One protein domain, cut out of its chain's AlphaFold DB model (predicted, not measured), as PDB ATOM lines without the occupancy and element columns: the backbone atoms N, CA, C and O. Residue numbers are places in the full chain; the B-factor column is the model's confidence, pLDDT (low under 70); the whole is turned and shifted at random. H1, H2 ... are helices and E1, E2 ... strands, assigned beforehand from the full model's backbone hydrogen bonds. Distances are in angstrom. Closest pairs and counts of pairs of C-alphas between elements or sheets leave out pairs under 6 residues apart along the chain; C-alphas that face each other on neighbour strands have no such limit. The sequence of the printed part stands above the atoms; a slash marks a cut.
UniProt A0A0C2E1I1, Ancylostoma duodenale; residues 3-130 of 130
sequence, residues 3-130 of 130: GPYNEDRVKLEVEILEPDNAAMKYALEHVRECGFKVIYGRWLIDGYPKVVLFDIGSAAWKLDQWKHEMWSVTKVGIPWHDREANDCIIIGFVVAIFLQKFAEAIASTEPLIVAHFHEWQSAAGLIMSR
ATOM      1  N   GLY A   3     -47.294  -9.764   7.800       97.25
ATOM      2  CA  GLY A   3     -47.550 -11.202   7.688       97.25
ATOM      3  C   GLY A   3     -48.942 -11.566   7.177       97.25
ATOM      4  O   GLY A   3     -49.766 -10.680   6.946       97.25
ATOM      5  N   PRO A   4     -49.211 -12.864   6.968       97.06
ATOM      6  CA  PRO A   4     -50.523 -13.335   6.551       97.06
ATOM      7  C   PRO A   4     -51.527 -13.248   7.701       97.06
ATOM      8  O   PRO A   4     -51.204 -13.496   8.863       97.06
ATOM      9  N   TYR A   5     -52.770 -12.928   7.368       97.12
ATOM     10  CA  TYR A   5     -53.889 -12.956   8.295       97.12
ATOM     11  C   TYR A   5     -54.367 -14.392   8.535       97.12
ATOM     12  O   TYR A   5     -54.643 -15.135   7.594       97.12
ATOM     13  N   ASN A   6     -54.523 -14.761   9.806       95.62
ATOM     14  CA  ASN A   6     -55.186 -15.990  10.223       95.62
ATOM     15  C   ASN A   6     -56.243 -15.650  11.282       95.62
ATOM     16  O   ASN A   6     -55.900 -15.228  12.383       95.62
ATOM     17  N   GLU A   7     -57.517 -15.831  10.933       93.25
ATOM     18  CA  GLU A   7     -58.675 -15.448  11.755       93.25
ATOM     19  C   GLU A   7     -58.623 -16.028  13.178       93.25
ATOM     20  O   GLU A   7     -58.853 -15.304  14.148       93.25
ATOM     21  N   ASP A   8     -58.295 -17.314  13.309       94.62
ATOM     22  CA  ASP A   8     -58.310 -18.015  14.595       94.62
ATOM     23  C   ASP A   8     -57.184 -17.527  15.510       94.62
ATOM     24  O   ASP A   8     -57.389 -17.337  16.709       94.62
ATOM     25  N   ARG A   9     -56.001 -17.263  14.939       93.19
ATOM     26  CA  ARG A   9     -54.846 -16.765  15.700       93.19
ATOM     27  C   ARG A   9     -54.978 -15.296  16.062       93.19
ATOM     28  O   ARG A   9     -54.673 -14.923  17.189       93.19
ATOM     29  N   VAL A  10     -55.470 -14.460  15.149       94.12
ATOM     30  CA  VAL A  10     -55.613 -13.015  15.394       94.12
ATOM     31  C   VAL A  10     -56.521 -12.743  16.589       94.12
ATOM     32  O   VAL A  10     -56.182 -11.902  17.411       94.12
ATOM     33  N   LYS A  11     -57.615 -13.498  16.744       92.94
ATOM     34  CA  LYS A  11     -58.534 -13.359  17.889       92.94
ATOM     35  C   LYS A  11     -57.884 -13.605  19.250       92.94
ATOM     36  O   LYS A  11     -58.385 -13.102  20.249       92.94
ATOM     37  N   LEU A  12     -56.828 -14.413  19.290       95.25
ATOM     38  CA  LEU A  12     -56.168 -14.833  20.526       95.25
ATOM     39  C   LEU A  12     -54.881 -14.054  20.787       95.25
ATOM     40  O   LEU A  12     -54.532 -13.804  21.935       95.25
ATOM     41  N   GLU A  13     -54.170 -13.692  19.722       96.69
ATOM     42  CA  GLU A  13     -52.805 -13.190  19.810       96.69
ATOM     43  C   GLU A  13     -52.685 -11.699  19.489       96.69
ATOM     44  O   GLU A  13     -51.656 -11.107  19.790       96.69
ATOM     45  N   VAL A  14     -53.677 -11.062  18.862       97.56
ATOM     46  CA  VAL A  14     -53.527  -9.691  18.355       97.56
ATOM     47  C   VAL A  14     -54.592  -8.770  18.924       97.56
ATOM     48  O   VAL A  14     -55.790  -8.992  18.773       97.56
ATOM     49  N   GLU A  15     -54.144  -7.662  19.502       97.25
ATOM     50  CA  GLU A  15     -55.010  -6.532  19.802       97.25
ATOM     51  C   GLU A  15     -55.178  -5.679  18.542       97.25
ATOM     52  O   GLU A  15     -54.214  -5.087  18.048       97.25
ATOM     53  N   ILE A  16     -56.394  -5.648  17.995       96.94
ATOM     54  CA  ILE A  16     -56.724  -4.872  16.794       96.94
ATOM     55  C   ILE A  16     -56.832  -3.396  17.170       96.94
ATOM     56  O   ILE A  16     -57.563  -3.033  18.088       96.94
ATOM     57  N   LEU A  17     -56.115  -2.548  16.435       96.56
ATOM     58  CA  LEU A  17     -56.022  -1.116  16.695       96.56
ATOM     59  C   LEU A  17     -56.167  -0.330  15.391       96.56
ATOM     60  O   LEU A  17     -56.011  -0.871  14.297       96.56
ATOM     61  N   GLU A  18     -56.383   0.975  15.518       94.50
ATOM     62  CA  GLU A  18     -56.219   1.913  14.410       94.50
ATOM     63  C   GLU A  18     -54.792   2.493  14.402       94.50
ATOM     64  O   GLU A  18     -54.175   2.649  15.462       94.50
ATOM     65  N   PRO A  19     -54.230   2.798  13.220       94.19
ATOM     66  CA  PRO A  19     -52.896   3.370  13.101       94.19
ATOM     67  C   PRO A  19     -52.823   4.769  13.724       94.19
ATOM     68  O   PRO A  19     -53.628   5.650  13.432       94.19
ATOM     69  N   ASP A  20     -51.793   4.984  14.540       90.12
ATOM     70  CA  ASP A  20     -51.489   6.246  15.230       90.12
ATOM     71  C   ASP A  20     -50.668   7.231  14.377       90.12
ATOM     72  O   ASP A  20     -50.530   8.402  14.724       90.12
ATOM     73  N   ASN A  21     -50.122   6.766  13.253       91.81
ATOM     74  CA  ASN A  21     -49.293   7.544  12.334       91.81
ATOM     75  C   ASN A  21     -50.034   7.784  11.010       91.81
ATOM     76  O   ASN A  21     -50.504   6.834  10.383       91.81
ATOM     77  N   ALA A  22     -50.059   9.038  10.545       94.94
ATOM     78  CA  ALA A  22     -50.645   9.437   9.265       94.94
ATOM     79  C   ALA A  22     -50.086   8.650   8.066       94.94
ATOM     80  O   ALA A  22     -50.855   8.226   7.210       94.94
ATOM     81  N   ALA A  23     -48.777   8.381   8.030       95.69
ATOM     82  CA  ALA A  23     -48.162   7.608   6.950       95.69
ATOM     83  C   ALA A  23     -48.620   6.144   6.939       95.69
ATOM     84  O   ALA A  23     -48.895   5.569   5.887       95.69
ATOM     85  N   MET A  24     -48.741   5.545   8.128       96.44
ATOM     86  CA  MET A  24     -49.258   4.186   8.280       96.44
ATOM     87  C   MET A  24     -50.730   4.125   7.866       96.44
ATOM     88  O   MET A  24     -51.131   3.213   7.149       96.44
ATOM     89  N   LYS A  25     -51.522   5.118   8.283       97.00
ATOM     90  CA  LYS A  25     -52.929   5.241   7.910       97.00
ATOM     91  C   LYS A  25     -53.101   5.349   6.394       97.00
ATOM     92  O   LYS A  25     -53.836   4.544   5.837       97.00
ATOM     93  N   TYR A  26     -52.354   6.240   5.744       97.19
ATOM     94  CA  TYR A  26     -52.359   6.401   4.288       97.19
ATOM     95  C   TYR A  26     -52.042   5.088   3.559       97.19
ATOM     96  O   TYR A  26     -52.783   4.672   2.671       97.19
ATOM     97  N   ALA A  27     -50.976   4.388   3.964       97.56
ATOM     98  CA  ALA A  27     -50.591   3.130   3.330       97.56
ATOM     99  C   ALA A  27     -51.662   2.037   3.503       97.56
ATOM    100  O   ALA A  27     -51.983   1.325   2.552       97.56
ATOM    101  N   LEU A  28     -52.242   1.915   4.702       97.62
ATOM    102  CA  LEU A  28     -53.300   0.941   4.987       97.62
ATOM    103  C   LEU A  28     -54.598   1.259   4.242       97.62
ATOM    104  O   LEU A  28     -55.244   0.344   3.737       97.62
ATOM    105  N   GLU A  29     -54.985   2.532   4.168       97.19
ATOM    106  CA  GLU A  29     -56.153   2.978   3.406       97.19
ATOM    107  C   GLU A  29     -55.985   2.660   1.923       97.19
ATOM    108  O   GLU A  29     -56.875   2.049   1.341       97.19
ATOM    109  N   HIS A  30     -54.817   2.928   1.341       96.94
ATOM    110  CA  HIS A  30     -54.582   2.629  -0.068       96.94
ATOM    111  C   HIS A  30     -54.629   1.126  -0.379       96.94
ATOM    112  O   HIS A  30     -55.219   0.700  -1.370       96.94
ATOM    113  N   VAL A  31     -54.063   0.289   0.499       97.00
ATOM    114  CA  VAL A  31     -54.177  -1.175   0.381       97.00
ATOM    115  C   VAL A  31     -55.649  -1.615   0.412       97.00
ATOM    116  O   VAL A  31     -56.047  -2.481  -0.371       97.00
ATOM    117  N   ARG A  32     -56.475  -0.991   1.261       97.25
ATOM    118  CA  ARG A  32     -57.925  -1.254   1.332       97.25
ATOM    119  C   ARG A  32     -58.668  -0.761   0.090       97.25
ATOM    120  O   ARG A  32     -59.554  -1.464  -0.387       97.25
ATOM    121  N   GLU A  33     -58.294   0.391  -0.465       97.06
ATOM    122  CA  GLU A  33     -58.847   0.938  -1.715       97.06
ATOM    123  C   GLU A  33     -58.571   0.031  -2.920       97.06
ATOM    124  O   GLU A  33     -59.418  -0.098  -3.804       97.06
ATOM    125  N   CYS A  34     -57.434  -0.673  -2.934       94.62
ATOM    126  CA  CYS A  34     -57.151  -1.720  -3.922       94.62
ATOM    127  C   CYS A  34     -58.042  -2.971  -3.773       94.62
ATOM    128  O   CYS A  34     -57.963  -3.878  -4.604       94.62
ATOM    129  N   GLY A  35     -58.884  -3.036  -2.737       95.75
ATOM    130  CA  GLY A  35     -59.767  -4.163  -2.442       95.75
ATOM    131  C   GLY A  35     -59.135  -5.240  -1.559       95.75
ATOM    132  O   GLY A  35     -59.713  -6.316  -1.419       95.75
ATOM    133  N   PHE A  36     -57.966  -4.982  -0.958       97.25
ATOM    134  CA  PHE A  36     -57.287  -5.951  -0.098       97.25
ATOM    135  C   PHE A  36     -57.667  -5.744   1.370       97.25
ATOM    136  O   PHE A  36     -57.595  -4.642   1.916       97.25
ATOM    137  N   LYS A  37     -58.050  -6.826   2.046       97.31
ATOM    138  CA  LYS A  37     -58.362  -6.796   3.474       97.31
ATOM    139  C   LYS A  37     -57.064  -6.860   4.279       97.31
ATOM    140  O   LYS A  37     -56.257  -7.777   4.133       97.31
ATOM    141  N   VAL A  38     -56.886  -5.876   5.156       97.19
ATOM    142  CA  VAL A  38     -55.701  -5.729   6.006       97.19
ATOM    143  C   VAL A  38     -56.094  -5.317   7.420       97.19
ATOM    144  O   VAL A  38     -56.915  -4.414   7.621       97.19
ATOM    145  N   ILE A  39     -55.487  -5.983   8.399       97.00
ATOM    146  CA  ILE A  39     -55.651  -5.723   9.828       97.00
ATOM    147  C   ILE A  39     -54.381  -5.076  10.367       97.00
ATOM    148  O   ILE A  39     -53.273  -5.517  10.071       97.00
ATOM    149  N   TYR A  40     -54.557  -4.039  11.178       98.00
ATOM    150  CA  TYR A  40     -53.493  -3.407  11.942       98.00
ATOM    151  C   TYR A  40     -53.723  -3.662  13.429       98.00
ATOM    152  O   TYR A  40     -54.860  -3.736  13.894       98.00
ATOM    153  N   GLY A  41     -52.642  -3.827  14.180       97.38
ATOM    154  CA  GLY A  41     -52.744  -4.105  15.601       97.38
ATOM    155  C   GLY A  41     -51.395  -4.275  16.267       97.38
ATOM    156  O   GLY A  41     -50.354  -3.866  15.739       97.38
ATOM    157  N   ARG A  42     -51.412  -4.908  17.436       97.69
ATOM    158  CA  ARG A  42     -50.214  -5.275  18.188       97.69
ATOM    159  C   ARG A  42     -50.254  -6.733  18.613       97.69
ATOM    160  O   ARG A  42     -51.299  -7.232  19.013       97.69
ATOM    161  N   TRP A  43     -49.111  -7.405  18.510       98.00
ATOM    162  CA  TRP A  43     -48.980  -8.799  18.934       98.00
ATOM    163  C   TRP A  43     -48.830  -8.866  20.454       98.00
ATOM    164  O   TRP A  43     -47.980  -8.178  21.022       98.00
ATOM    165  N   LEU A  44     -49.654  -9.689  21.099       97.19
ATOM    166  CA  LEU A  44     -49.727  -9.898  22.546       97.19
ATOM    167  C   LEU A  44     -48.602 -10.823  23.030       97.19
ATOM    168  O   LEU A  44     -48.834 -11.886  23.600       97.19
ATOM    169  N   ILE A  45     -47.368 -10.395  22.783       96.19
ATOM    170  CA  ILE A  45     -46.139 -11.016  23.274       96.19
ATOM    171  C   ILE A  45     -45.276  -9.972  23.985       96.19
ATOM    172  O   ILE A  45     -45.519  -8.763  23.882       96.19
ATOM    173  N   ASP A  46     -44.211 -10.430  24.638       96.38
ATOM    174  CA  ASP A  46     -43.193  -9.545  25.193       96.38
ATOM    175  C   ASP A  46     -42.611  -8.629  24.101       96.38
ATOM    176  O   ASP A  46     -42.209  -9.066  23.021       96.38
ATOM    177  N   GLY A  47     -42.603  -7.322  24.376       96.06
ATOM    178  CA  GLY A  47     -42.208  -6.272  23.429       96.06
ATOM    179  C   GLY A  47     -43.371  -5.611  22.676       96.06
ATOM    180  O   GLY A  47     -43.177  -4.538  22.106       96.06
ATOM    181  N   TYR A  48     -44.574  -6.200  22.708       96.56
ATOM    182  CA  TYR A  48     -45.825  -5.613  22.206       96.56
ATOM    183  C   TYR A  48     -45.711  -4.943  20.810       96.56
ATOM    184  O   TYR A  48     -46.087  -3.771  20.624       96.56
ATOM    185  N   PRO A  49     -45.131  -5.635  19.806       97.50
ATOM    186  CA  PRO A  49     -44.781  -5.024  18.530       97.50
ATOM    187  C   PRO A  49     -46.013  -4.739  17.665       97.50
ATOM    188  O   PRO A  49     -46.979  -5.501  17.647       97.50
ATOM    189  N   LYS A  50     -45.946  -3.664  16.867       97.44
ATOM    190  CA  LYS A  50     -46.951  -3.341  15.840       97.44
ATOM    191  C   LYS A  50     -46.934  -4.382  14.717       97.44
ATOM    192  O   LYS A  50     -45.860  -4.739  14.214       97.44
ATOM    193  N   VAL A  51     -48.110  -4.821  14.280       97.88
ATOM    194  CA  VAL A  51     -48.296  -5.797  13.201       97.88
ATOM    195  C   VAL A  51     -49.271  -5.291  12.142       97.88
ATOM    196  O   VAL A  51     -50.226  -4.581  12.448       97.88
ATOM    197  N   VAL A  52     -49.013  -5.672  10.892       98.19
ATOM    198  CA  VAL A  52     -49.932  -5.530   9.759       98.19
ATOM    199  C   VAL A  52     -50.131  -6.921   9.172       98.19
ATOM    200  O   VAL A  52     -49.154  -7.586   8.818       98.19
ATOM    201  N   LEU A  53     -51.379  -7.368   9.100       98.25
ATOM    202  CA  LEU A  53     -51.739  -8.714   8.673       98.25
ATOM    203  C   LEU A  53     -52.648  -8.657   7.448       98.25
ATOM    204  O   LEU A  53     -53.716  -8.045   7.493       98.25
ATOM    205  N   PHE A  54     -52.219  -9.297   6.364       98.12
ATOM    206  CA  PHE A  54     -52.884  -9.256   5.064       98.12
ATOM    207  C   PHE A  54     -53.697 -10.523   4.825       98.12
ATOM    208  O   PHE A  54     -53.178 -11.635   4.926       98.12
ATOM    209  N   ASP A  55     -54.969 -10.366   4.479       97.62
ATOM    210  CA  ASP A  55     -55.810 -11.483   4.067       97.62
ATOM    211  C   ASP A  55     -55.508 -11.865   2.616       97.62
ATOM    212  O   ASP A  55     -55.913 -11.181   1.673       97.62
ATOM    213  N   ILE A  56     -54.814 -12.988   2.443       96.81
ATOM    214  CA  ILE A  56     -54.431 -13.544   1.141       96.81
ATOM    215  C   ILE A  56     -55.667 -13.771   0.259       96.81
ATOM    216  O   ILE A  56     -55.642 -13.476  -0.936       96.81
ATOM    217  N   GLY A  57     -56.778 -14.234   0.847       96.62
ATOM    218  CA  GLY A  57     -58.000 -14.537   0.102       96.62
ATOM    219  C   GLY A  57     -58.582 -13.311  -0.601       96.62
ATOM    220  O   GLY A  57     -59.072 -13.416  -1.725       96.62
ATOM    221  N   SER A  58     -58.449 -12.128   0.010       97.25
ATOM    222  CA  SER A  58     -58.940 -10.865  -0.559       97.25
ATOM    223  C   SER A  58     -58.217 -10.438  -1.844       97.25
ATOM    224  O   SER A  58     -58.768  -9.690  -2.650       97.25
ATOM    225  N   ALA A  59     -57.006 -10.949  -2.070       97.12
ATOM    226  CA  ALA A  59     -56.167 -10.623  -3.219       97.12
ATOM    227  C   ALA A  59     -56.045 -11.777  -4.233       97.12
ATOM    228  O   ALA A  59     -55.377 -11.630  -5.255       97.12
ATOM    229  N   ALA A  60     -56.717 -12.912  -4.007       96.56
ATOM    230  CA  ALA A  60     -56.585 -14.109  -4.845       96.56
ATOM    231  C   ALA A  60     -56.934 -13.872  -6.329       96.56
ATOM    232  O   ALA A  60     -56.347 -14.488  -7.214       96.56
ATOM    233  N   TRP A  61     -57.838 -12.931  -6.616       97.31
ATOM    234  CA  TRP A  61     -58.235 -12.556  -7.978       97.31
ATOM    235  C   TRP A  61     -57.106 -11.914  -8.807       97.31
ATOM    236  O   TRP A  61     -57.213 -11.845 -10.030       97.31
ATOM    237  N   LYS A  62     -56.023 -11.455  -8.167       97.81
ATOM    238  CA  LYS A  62     -54.826 -10.913  -8.830       97.81
ATOM    239  C   LYS A  62     -53.767 -11.966  -9.163       97.81
ATOM    240  O   LYS A  62     -52.808 -11.639  -9.861       97.81
ATOM    241  N   LEU A  63     -53.917 -13.206  -8.689       97.81
ATOM    242  CA  LEU A  63     -52.859 -14.220  -8.724       97.81
ATOM    243  C   LEU A  63     -52.278 -14.443 -10.128       97.81
ATOM    244  O   LEU A  63     -51.061 -14.472 -10.279       97.81
ATOM    245  N   ASP A  64     -53.119 -14.564 -11.153       97.38
ATOM    246  CA  ASP A  64     -52.661 -14.850 -12.521       97.38
ATOM    247  C   ASP A  64     -51.824 -13.712 -13.099       97.38
ATOM    248  O   ASP A  64     -50.771 -13.943 -13.702       97.38
ATOM    249  N   GLN A  65     -52.262 -12.475 -12.850       97.94
ATOM    250  CA  GLN A  65     -51.517 -11.276 -13.212       97.94
ATOM    251  C   GLN A  65     -50.149 -11.279 -12.513       97.94
ATOM    252  O   GLN A  65     -49.118 -11.123 -13.163       97.94
ATOM    253  N   TRP A  66     -50.117 -11.515 -11.204       97.75
ATOM    254  CA  TRP A  66     -48.881 -11.471 -10.420       97.75
ATOM    255  C   TRP A  66     -47.925 -12.629 -10.706       97.75
ATOM    256  O   TRP A  66     -46.710 -12.438 -10.704       97.75
ATOM    257  N   LYS A  67     -48.436 -13.815 -11.052       97.62
ATOM    258  CA  LYS A  67     -47.612 -14.907 -11.588       97.62
ATOM    259  C   LYS A  67     -46.944 -14.512 -12.899       97.62
ATOM    260  O   LYS A  67     -45.762 -14.802 -13.091       97.62
ATOM    261  N   HIS A  68     -47.680 -13.852 -13.791       97.88
ATOM    262  CA  HIS A  68     -47.119 -13.360 -15.045       97.88
ATOM    263  C   HIS A  68     -46.035 -12.303 -14.800       97.88
ATOM    264  O   HIS A  68     -44.952 -12.388 -15.380       97.88
ATOM    265  N   GLU A  69     -46.286 -11.354 -13.896       97.19
ATOM    266  CA  GLU A  69     -45.311 -10.327 -13.518       97.19
ATOM    267  C   GLU A  69     -44.045 -10.954 -12.908       97.19
ATOM    268  O   GLU A  69     -42.939 -10.674 -13.379       97.19
ATOM    269  N   MET A  70     -44.183 -11.898 -11.973       96.69
ATOM    270  CA  MET A  70     -43.044 -12.626 -11.391       96.69
ATOM    271  C   MET A  70     -42.235 -13.378 -12.434       96.69
ATOM    272  O   MET A  70     -41.006 -13.286 -12.440       96.69
ATOM    273  N   TRP A  71     -42.894 -14.088 -13.349       97.12
ATOM    274  CA  TRP A  71     -42.212 -14.752 -14.455       97.12
ATOM    275  C   TRP A  71     -41.459 -13.748 -15.332       97.12
ATOM    276  O   TRP A  71     -40.325 -14.001 -15.751       97.12
ATOM    277  N   SER A  72     -42.060 -12.589 -15.609       97.19
ATOM    278  CA  SER A  72     -41.449 -11.574 -16.463       97.19
ATOM    279  C   SER A  72     -40.122 -11.064 -15.883       97.19
ATOM    280  O   SER A  72     -39.150 -10.972 -16.637       97.19
ATOM    281  N   VAL A  73     -40.049 -10.878 -14.559       96.25
ATOM    282  CA  VAL A  73     -38.870 -10.370 -13.836       96.25
ATOM    283  C   VAL A  73     -37.846 -11.466 -13.529       96.25
ATOM    284  O   VAL A  73     -36.646 -11.246 -13.677       96.25
ATOM    285  N   THR A  74     -38.292 -12.654 -13.117       96.88
ATOM    286  CA  THR A  74     -37.409 -13.672 -12.507       96.88
ATOM    287  C   THR A  74     -37.187 -14.915 -13.357       96.88
ATOM    288  O   THR A  74     -36.229 -15.646 -13.123       96.88
ATOM    289  N   LYS A  75     -38.073 -15.185 -14.327       97.25
ATOM    290  CA  LYS A  75     -38.161 -16.477 -15.033       97.25
ATOM    291  C   LYS A  75     -38.413 -17.674 -14.100       97.25
ATOM    292  O   LYS A  75     -38.113 -18.809 -14.464       97.25
ATOM    293  N   VAL A  76     -38.995 -17.438 -12.921       94.81
ATOM    294  CA  VAL A  76     -39.456 -18.482 -11.995       94.81
ATOM    295  C   VAL A  76     -40.947 -18.720 -12.215       94.81
ATOM    296  O   VAL A  76     -41.762 -17.807 -12.085       94.81
ATOM    297  N   GLY A  77     -41.304 -19.945 -12.601       93.94
ATOM    298  CA  GLY A  77     -42.691 -20.358 -12.817       93.94
ATOM    299  C   GLY A  77     -43.285 -20.997 -11.566       93.94
ATOM    300  O   GLY A  77     -42.604 -21.766 -10.893       93.94
ATOM    301  N   ILE A  78     -44.559 -20.710 -11.281       95.00
ATOM    302  CA  ILE A  78     -45.283 -21.272 -10.133       95.00
ATOM    303  C   ILE A  78     -46.395 -22.209 -10.625       95.00
ATOM    304  O   ILE A  78     -47.334 -21.733 -11.282       95.00
ATOM    305  N   PRO A  79     -46.330 -23.519 -10.312       94.94
ATOM    306  CA  PRO A  79     -47.369 -24.475 -10.678       94.94
ATOM    307  C   PRO A  79     -48.755 -24.030 -10.205       94.94
ATOM    308  O   PRO A  79     -48.910 -23.416  -9.153       94.94
ATOM    309  N   TRP A  80     -49.797 -24.344 -10.978       89.62
ATOM    310  CA  TRP A  80     -51.163 -23.944 -10.628       89.62
ATOM    311  C   TRP A  80     -51.622 -24.524  -9.282       89.62
ATOM    312  O   TRP A  80     -52.177 -23.811  -8.451       89.62
ATOM    313  N   HIS A  81     -51.347 -25.811  -9.063       94.38
ATOM    314  CA  HIS A  81     -51.814 -26.570  -7.901       94.38
ATOM    315  C   HIS A  81     -51.003 -26.324  -6.620       94.38
ATOM    316  O   HIS A  81     -51.377 -26.835  -5.567       94.38
ATOM    317  N   ASP A  82     -49.907 -25.564  -6.695       97.25
ATOM    318  CA  ASP A  82     -49.071 -25.262  -5.537       97.25
ATOM    319  C   ASP A  82     -49.659 -24.090  -4.748       97.25
ATOM    320  O   ASP A  82     -49.427 -22.917  -5.046       97.25
ATOM    321  N   ARG A  83     -50.476 -24.421  -3.747       96.38
ATOM    322  CA  ARG A  83     -51.156 -23.422  -2.922       96.38
ATOM    323  C   ARG A  83     -50.182 -22.576  -2.107       96.38
ATOM    324  O   ARG A  83     -50.385 -21.371  -2.035       96.38
ATOM    325  N   GLU A  84     -49.155 -23.179  -1.510       97.06
ATOM    326  CA  GLU A  84     -48.214 -22.438  -0.662       97.06
ATOM    327  C   GLU A  84     -47.463 -21.405  -1.499       97.06
ATOM    328  O   GLU A  84     -47.426 -20.229  -1.142       97.06
ATOM    329  N   ALA A  85     -46.954 -21.806  -2.666       97.44
ATOM    330  CA  ALA A  85     -46.285 -20.879  -3.563       97.44
ATOM    331  C   ALA A  85     -47.233 -19.779  -4.075       97.44
ATOM    332  O   ALA A  85     -46.836 -18.618  -4.150       97.44
ATOM    333  N   ASN A  86     -48.496 -20.103  -4.380       98.00
ATOM    334  CA  ASN A  86     -49.501 -19.104  -4.765       98.00
ATOM    335  C   ASN A  86     -49.739 -18.065  -3.657       98.00
ATOM    336  O   ASN A  86     -49.758 -16.863  -3.930       98.00
ATOM    337  N   ASP A  87     -49.882 -18.531  -2.419       97.94
ATOM    338  CA  ASP A  87     -50.091 -17.693  -1.241       97.94
ATOM    339  C   ASP A  87     -48.870 -16.781  -0.999       97.94
ATOM    340  O   ASP A  87     -49.036 -15.586  -0.738       97.94
ATOM    341  N   CYS A  88     -47.648 -17.303  -1.191       97.75
ATOM    342  CA  CYS A  88     -46.392 -16.543  -1.110       97.75
ATOM    343  C   CYS A  88     -46.305 -15.423  -2.160       97.75
ATOM    344  O   CYS A  88     -45.834 -14.323  -1.868       97.75
ATOM    345  N   ILE A  89     -46.781 -15.675  -3.384       98.00
ATOM    346  CA  ILE A  89     -46.846 -14.654  -4.437       98.00
ATOM    347  C   ILE A  89     -47.821 -13.556  -4.020       98.00
ATOM    348  O   ILE A  89     -47.446 -12.389  -3.985       98.00
ATOM    349  N   ILE A  90     -49.046 -13.920  -3.637       98.06
ATOM    350  CA  ILE A  90     -50.076 -12.950  -3.250       98.06
ATOM    351  C   ILE A  90     -49.587 -12.044  -2.119       98.06
ATOM    352  O   ILE A  90     -49.631 -10.820  -2.250       98.06
ATOM    353  N   ILE A  91     -49.079 -12.624  -1.028       97.69
ATOM    354  CA  ILE A  91     -48.604 -11.821   0.100       97.69
ATOM    355  C   ILE A  91     -47.401 -10.956  -0.285       97.69
ATOM    356  O   ILE A  91     -47.334  -9.803   0.133       97.69
ATOM    357  N   GLY A  92     -46.487 -11.468  -1.114       97.94
ATOM    358  CA  GLY A  92     -45.324 -10.719  -1.578       97.94
ATOM    359  C   GLY A  92     -45.706  -9.432  -2.309       97.94
ATOM    360  O   GLY A  92     -45.186  -8.367  -1.981       97.94
ATOM    361  N   PHE A  93     -46.663  -9.504  -3.236       98.19
ATOM    362  CA  PHE A  93     -47.136  -8.327  -3.971       98.19
ATOM    363  C   PHE A  93     -47.865  -7.333  -3.076       98.19
ATOM    364  O   PHE A  93     -47.603  -6.135  -3.157       98.19
ATOM    365  N   VAL A  94     -48.748  -7.804  -2.194       98.00
ATOM    366  CA  VAL A  94     -49.466  -6.909  -1.274       98.00
ATOM    367  C   VAL A  94     -48.488  -6.209  -0.322       98.00
ATOM    368  O   VAL A  94     -48.628  -5.011  -0.073       98.00
ATOM    369  N   VAL A  95     -47.456  -6.913   0.155       98.19
ATOM    370  CA  VAL A  95     -46.378  -6.324   0.964       98.19
ATOM    371  C   VAL A  95     -45.594  -5.279   0.171       98.19
ATOM    372  O   VAL A  95     -45.365  -4.191   0.697       98.19
ATOM    373  N   ALA A  96     -45.220  -5.559  -1.078       97.94
ATOM    374  CA  ALA A  96     -44.508  -4.598  -1.923       97.94
ATOM    375  C   ALA A  96     -45.341  -3.327  -2.176       97.94
ATOM    376  O   ALA A  96     -44.838  -2.217  -2.002       97.94
ATOM    377  N   ILE A  97     -46.638  -3.473  -2.478       97.75
ATOM    378  CA  ILE A  97     -47.578  -2.348  -2.634       97.75
ATOM    379  C   ILE A  97     -47.665  -1.533  -1.338       97.75
ATOM    380  O   ILE A  97     -47.581  -0.305  -1.364       97.75
ATOM    381  N   PHE A  98     -47.800  -2.201  -0.190       98.06
ATOM    382  CA  PHE A  98     -47.827  -1.532   1.107       98.06
ATOM    383  C   PHE A  98     -46.535  -0.743   1.371       98.06
ATOM    384  O   PHE A  98     -46.603   0.421   1.768       98.06
ATOM    385  N   LEU A  99     -45.365  -1.346   1.132       97.56
ATOM    386  CA  LEU A  99     -44.064  -0.699   1.329       97.56
ATOM    387  C   LEU A  99     -43.894   0.516   0.414       97.56
ATOM    388  O   LEU A  99     -43.452   1.561   0.887       97.56
ATOM    389  N   GLN A 100     -44.302   0.408  -0.853       96.94
ATOM    390  CA  GLN A 100     -44.301   1.521  -1.799       96.94
ATOM    391  C   GLN A 100     -45.144   2.687  -1.273       96.94
ATOM    392  O   GLN A 100     -44.665   3.817  -1.202       96.94
ATOM    393  N   LYS A 101     -46.387   2.421  -0.853       97.06
ATOM    394  CA  LYS A 101     -47.296   3.471  -0.369       97.06
ATOM    395  C   LYS A 101     -46.850   4.077   0.948       97.06
ATOM    396  O   LYS A 101     -46.992   5.281   1.147       97.06
ATOM    397  N   PHE A 102     -46.272   3.265   1.825       96.50
ATOM    398  CA  PHE A 102     -45.658   3.766   3.039       96.50
ATOM    399  C   PHE A 102     -44.480   4.689   2.710       96.50
ATOM    400  O   PHE A 102     -44.442   5.798   3.229       96.50
ATOM    401  N   ALA A 103     -43.575   4.286   1.812       95.88
ATOM    402  CA  ALA A 103     -42.431   5.097   1.401       95.88
ATOM    403  C   ALA A 103     -42.845   6.425   0.750       95.88
ATOM    404  O   ALA A 103     -42.306   7.470   1.109       95.88
ATOM    405  N   GLU A 104     -43.842   6.408  -0.141       95.69
ATOM    406  CA  GLU A 104     -44.424   7.616  -0.744       95.69
ATOM    407  C   GLU A 104     -44.940   8.596   0.325       95.69
ATOM    408  O   GLU A 104     -44.687   9.796   0.237       95.69
ATOM    409  N   ALA A 105     -45.609   8.093   1.368       95.81
ATOM    410  CA  ALA A 105     -46.201   8.922   2.419       95.81
ATOM    411  C   ALA A 105     -45.175   9.676   3.279       95.81
ATOM    412  O   ALA A 105     -45.505  10.704   3.868       95.81
ATOM    413  N   ILE A 106     -43.946   9.164   3.370       95.44
ATOM    414  CA  ILE A 106     -42.857   9.769   4.152       95.44
ATOM    415  C   ILE A 106     -41.724  10.304   3.277       95.44
ATOM    416  O   ILE A 106     -40.698  10.725   3.798       95.44
ATOM    417  N   ALA A 107     -41.897  10.344   1.955       93.44
ATOM    418  CA  ALA A 107     -40.842  10.734   1.022       93.44
ATOM    419  C   ALA A 107     -40.275  12.143   1.286       93.44
ATOM    420  O   ALA A 107     -39.090  12.376   1.067       93.44
ATOM    421  N   SER A 108     -41.089  13.067   1.813       92.56
ATOM    422  CA  SER A 108     -40.670  14.440   2.135       92.56
ATOM    423  C   SER A 108     -39.590  14.531   3.216       92.56
ATOM    424  O   SER A 108     -38.930  15.560   3.321       92.56
ATOM    425  N   THR A 109     -39.407  13.478   4.017       90.44
ATOM    426  CA  THR A 109     -38.409  13.436   5.092       90.44
ATOM    427  C   THR A 109     -37.135  12.687   4.699       90.44
ATOM    428  O   THR A 109     -36.317  12.433   5.577       90.44
ATOM    429  N   GLU A 110     -36.993  12.274   3.433       90.19
ATOM    430  CA  GLU A 110     -35.886  11.440   2.926       90.19
ATOM    431  C   GLU A 110     -35.533  10.245   3.847       90.19
ATOM    432  O   GLU A 110     -34.410  10.113   4.339       90.19
ATOM    433  N   PRO A 111     -36.504   9.364   4.146       92.06
ATOM    434  CA  PRO A 111     -36.341   8.334   5.157       92.06
ATOM    435  C   PRO A 111     -35.478   7.174   4.658       92.06
ATOM    436  O   PRO A 111     -35.590   6.723   3.519       92.06
ATOM    437  N   LEU A 112     -34.688   6.604   5.567       95.44
ATOM    438  CA  LEU A 112     -34.006   5.332   5.346       95.44
ATOM    439  C   LEU A 112     -34.920   4.186   5.792       95.44
ATOM    440  O   LEU A 112     -35.075   3.926   6.986       95.44
ATOM    441  N   ILE A 113     -35.551   3.516   4.828       94.75
ATOM    442  CA  ILE A 113     -36.483   2.411   5.077       94.75
ATOM    443  C   ILE A 113     -35.749   1.082   4.901       94.75
ATOM    444  O   ILE A 113     -35.111   0.845   3.878       94.75
ATOM    445  N   VAL A 114     -35.874   0.196   5.889       97.44
ATOM    446  CA  VAL A 114     -35.323  -1.163   5.838       97.44
ATOM    447  C   VAL A 114     -36.469  -2.165   5.908       97.44
ATOM    448  O   VAL A 114     -37.216  -2.193   6.886       97.44
ATOM    449  N   ALA A 115     -36.586  -3.007   4.882       97.62
ATOM    450  CA  ALA A 115     -37.493  -4.148   4.861       97.62
ATOM    451  C   ALA A 115     -36.679  -5.443   4.995       97.62
ATOM    452  O   ALA A 115     -35.825  -5.738   4.162       97.62
ATOM    453  N   HIS A 116     -36.929  -6.202   6.063       98.31
ATOM    454  CA  HIS A 116     -36.265  -7.477   6.336       98.31
ATOM    455  C   HIS A 116     -37.253  -8.621   6.094       98.31
ATOM    456  O   HIS A 116     -38.328  -8.660   6.693       98.31
ATOM    457  N   PHE A 117     -36.875  -9.536   5.208       98.25
ATOM    458  CA  PHE A 117     -37.662 -10.688   4.787       98.25
ATOM    459  C   PHE A 117     -37.060 -11.968   5.373       98.25
ATOM    460  O   PHE A 117     -35.850 -12.178   5.286       98.25
ATOM    461  N   HIS A 118     -37.899 -12.802   5.984       98.19
ATOM    462  CA  HIS A 118     -37.501 -14.069   6.593       98.19
ATOM    463  C   HIS A 118     -38.014 -15.240   5.752       98.19
ATOM    464  O   HIS A 118     -39.206 -15.295   5.444       98.19
ATOM    465  N   GLU A 119     -37.122 -16.179   5.433       98.06
ATOM    466  CA  GLU A 119     -37.400 -17.382   4.635       98.06
ATOM    467  C   GLU A 119     -37.928 -17.130   3.211       98.06
ATOM    468  O   GLU A 119     -38.256 -16.013   2.798       98.06
ATOM    469  N   TRP A 120     -37.978 -18.204   2.424       97.62
ATOM    470  CA  TRP A 120     -38.364 -18.147   1.014       97.62
ATOM    471  C   TRP A 120     -39.829 -17.743   0.811       97.62
ATOM    472  O   TRP A 120     -40.138 -17.106  -0.197       97.62
ATOM    473  N   GLN A 121     -40.719 -18.024   1.773       97.81
ATOM    474  CA  GLN A 121     -42.133 -17.650   1.660       97.81
ATOM    475  C   GLN A 121     -42.348 -16.133   1.560       97.81
ATOM    476  O   GLN A 121     -43.340 -15.679   0.994       97.81
ATOM    477  N   SER A 122     -41.413 -15.328   2.074       97.62
ATOM    478  CA  SER A 122     -41.479 -13.864   1.989       97.62
ATOM    479  C   SER A 122     -40.654 -13.277   0.835       97.62
ATOM    480  O   SER A 122     -40.723 -12.073   0.573       97.62
ATOM    481  N   ALA A 123     -39.918 -14.110   0.090       96.25
ATOM    482  CA  ALA A 123     -38.980 -13.667  -0.940       96.25
ATOM    483  C   ALA A 123     -39.655 -12.941  -2.113       96.25
ATOM    484  O   ALA A 123     -39.051 -12.044  -2.698       96.25
ATOM    485  N   ALA A 124     -40.910 -13.269  -2.436       97.31
ATOM    486  CA  ALA A 124     -41.670 -12.540  -3.450       97.31
ATOM    487  C   ALA A 124     -41.803 -11.047  -3.094       97.31
ATOM    488  O   ALA A 124     -41.665 -10.196  -3.967       97.31
ATOM    489  N   GLY A 125     -41.974 -10.719  -1.809       97.75
ATOM    490  CA  GLY A 125     -42.004  -9.331  -1.350       97.75
ATOM    491  C   GLY A 125     -40.667  -8.624  -1.550       97.75
ATOM    492  O   GLY A 125     -40.649  -7.488  -2.011       97.75
ATOM    493  N   LEU A 126     -39.546  -9.304  -1.289       97.69
ATOM    494  CA  LEU A 126     -38.204  -8.768  -1.539       97.69
ATOM    495  C   LEU A 126     -37.969  -8.497  -3.029       97.69
ATOM    496  O   LEU A 126     -37.497  -7.424  -3.391       97.69
ATOM    497  N   ILE A 127     -38.316  -9.459  -3.885       97.38
ATOM    498  CA  ILE A 127     -38.137  -9.354  -5.339       97.38
ATOM    499  C   ILE A 127     -38.956  -8.191  -5.901       97.38
ATOM    500  O   ILE A 127     -38.433  -7.413  -6.692       97.38
ATOM    501  N   MET A 128     -40.214  -8.063  -5.475       96.56
ATOM    502  CA  MET A 128     -41.134  -7.048  -5.994       96.56
ATOM    503  C   MET A 128     -40.975  -5.669  -5.345       96.56
ATOM    504  O   MET A 128     -41.584  -4.713  -5.812       96.56
ATOM    505  N   SER A 129     -40.166  -5.549  -4.289       94.56
ATOM    506  CA  SER A 129     -39.838  -4.257  -3.664       94.56
ATOM    507  C   SER A 129     -38.604  -3.579  -4.276       94.56
ATOM    508  O   SER A 129     -38.216  -2.509  -3.807       94.56
ATOM    509  N   ARG A 130     -37.956  -4.209  -5.262       80.50
ATOM    510  CA  ARG A 130     -36.815  -3.652  -5.999       80.50
ATOM    511  C   ARG A 130     -37.281  -2.759  -7.144       80.50
ATOM    512  O   ARG A 130     -36.613  -1.722  -7.347       80.50
TER     513      ARG A 130
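AT A GLANCE: This is residues 3 to 130 of the 130 residues of a protein of Ancylostoma duodenale (UniProt A0A0C2E1I1). A small three-stranded sheet, E1, E2 and E3, sits at one side of a long helix, H4, which runs through the middle of the domain with H2, H3 and H5 packed on it at steep or nearly right angles. H1 only grazes the sheet, with its residues 10 to 13, and touches no other helix, and after H4 the chain folds back through residues 110 to 119 to H5. The printed part has 128 residues with five named helices and three named strands, in the order H1 E1 H2 E2 E3 H3 H4 H5; the sheet's order is E1, E2, E3, all antiparallel, and the class is mostly helix. The whole is compact, with a radius of gyration of the C-alphas of 15.0 A and spans of 39 by 39 by 27 A.

IN THESE COORDINATES: E2, residues 38 to 43, is 14.9 A long from first to last C-alpha; E3, residues 50 to 54, is 13.6 A; E1 is residues 14 to 16. H1, residues 7 to 13, begins at C-alpha 7 at (-58.675, -15.448, 11.755). H2, residues 22 to 33, is 16.1 A long. H3, residues 56 to 74, is 21.8 A long, with a kink of 70 degrees near residue 63. H4, residues 83 to 109, is 39.8 A long, with a kink of 27 degrees near residue 103, and ends at C-alpha 109 at (-38.409, 13.436, 5.092). H5, residues 120 to 128, ends at C-alpha 128 at (-41.134, -7.048, -5.994).

HOW THE PARTS SIT: E2 is the inner strand. N 15 and O 42, 2.9 A apart, are within hydrogen-bond range across E1 and E2; N 51 and O 41, 2.8 A, across the hairpin E2 and E3. H1, H2 and H4 are on the sheet but each only grazes it. H4 is the hub. With residues 94 to 106 it touches H2, closest C-alphas Ala 27 and Lys 101 at 5.0 A, at a steep tilt of 41 degrees, opposite ways. With residues 86 to 94 it touches H3, C-alphas of Ile 56 and Ile 91 6.2 A apart, about perpendicular at 85 degrees. With residues 85 to 96 it touches H5, C-alphas of Gly 92 and Gly 125 3.6 A apart, at a steep tilt of 45 degrees, the same way. H1 and H4 are apart. Every O i to N i+4 pair is within hydrogen-bond range in H2, against 2 of 3 in H1, 10 of 15 in H3, 21 of 23 in H4 and 2 of 5 in H5, where 4 of 6 O i to N i+3 pairs are.

THE WHOLE: The C-alphas farthest apart, of His 81 and Thr 109, are 44.1 A apart. The printed part has no cut and no long link. Its mean pLDDT is 96.4, and no printed residue is under 70.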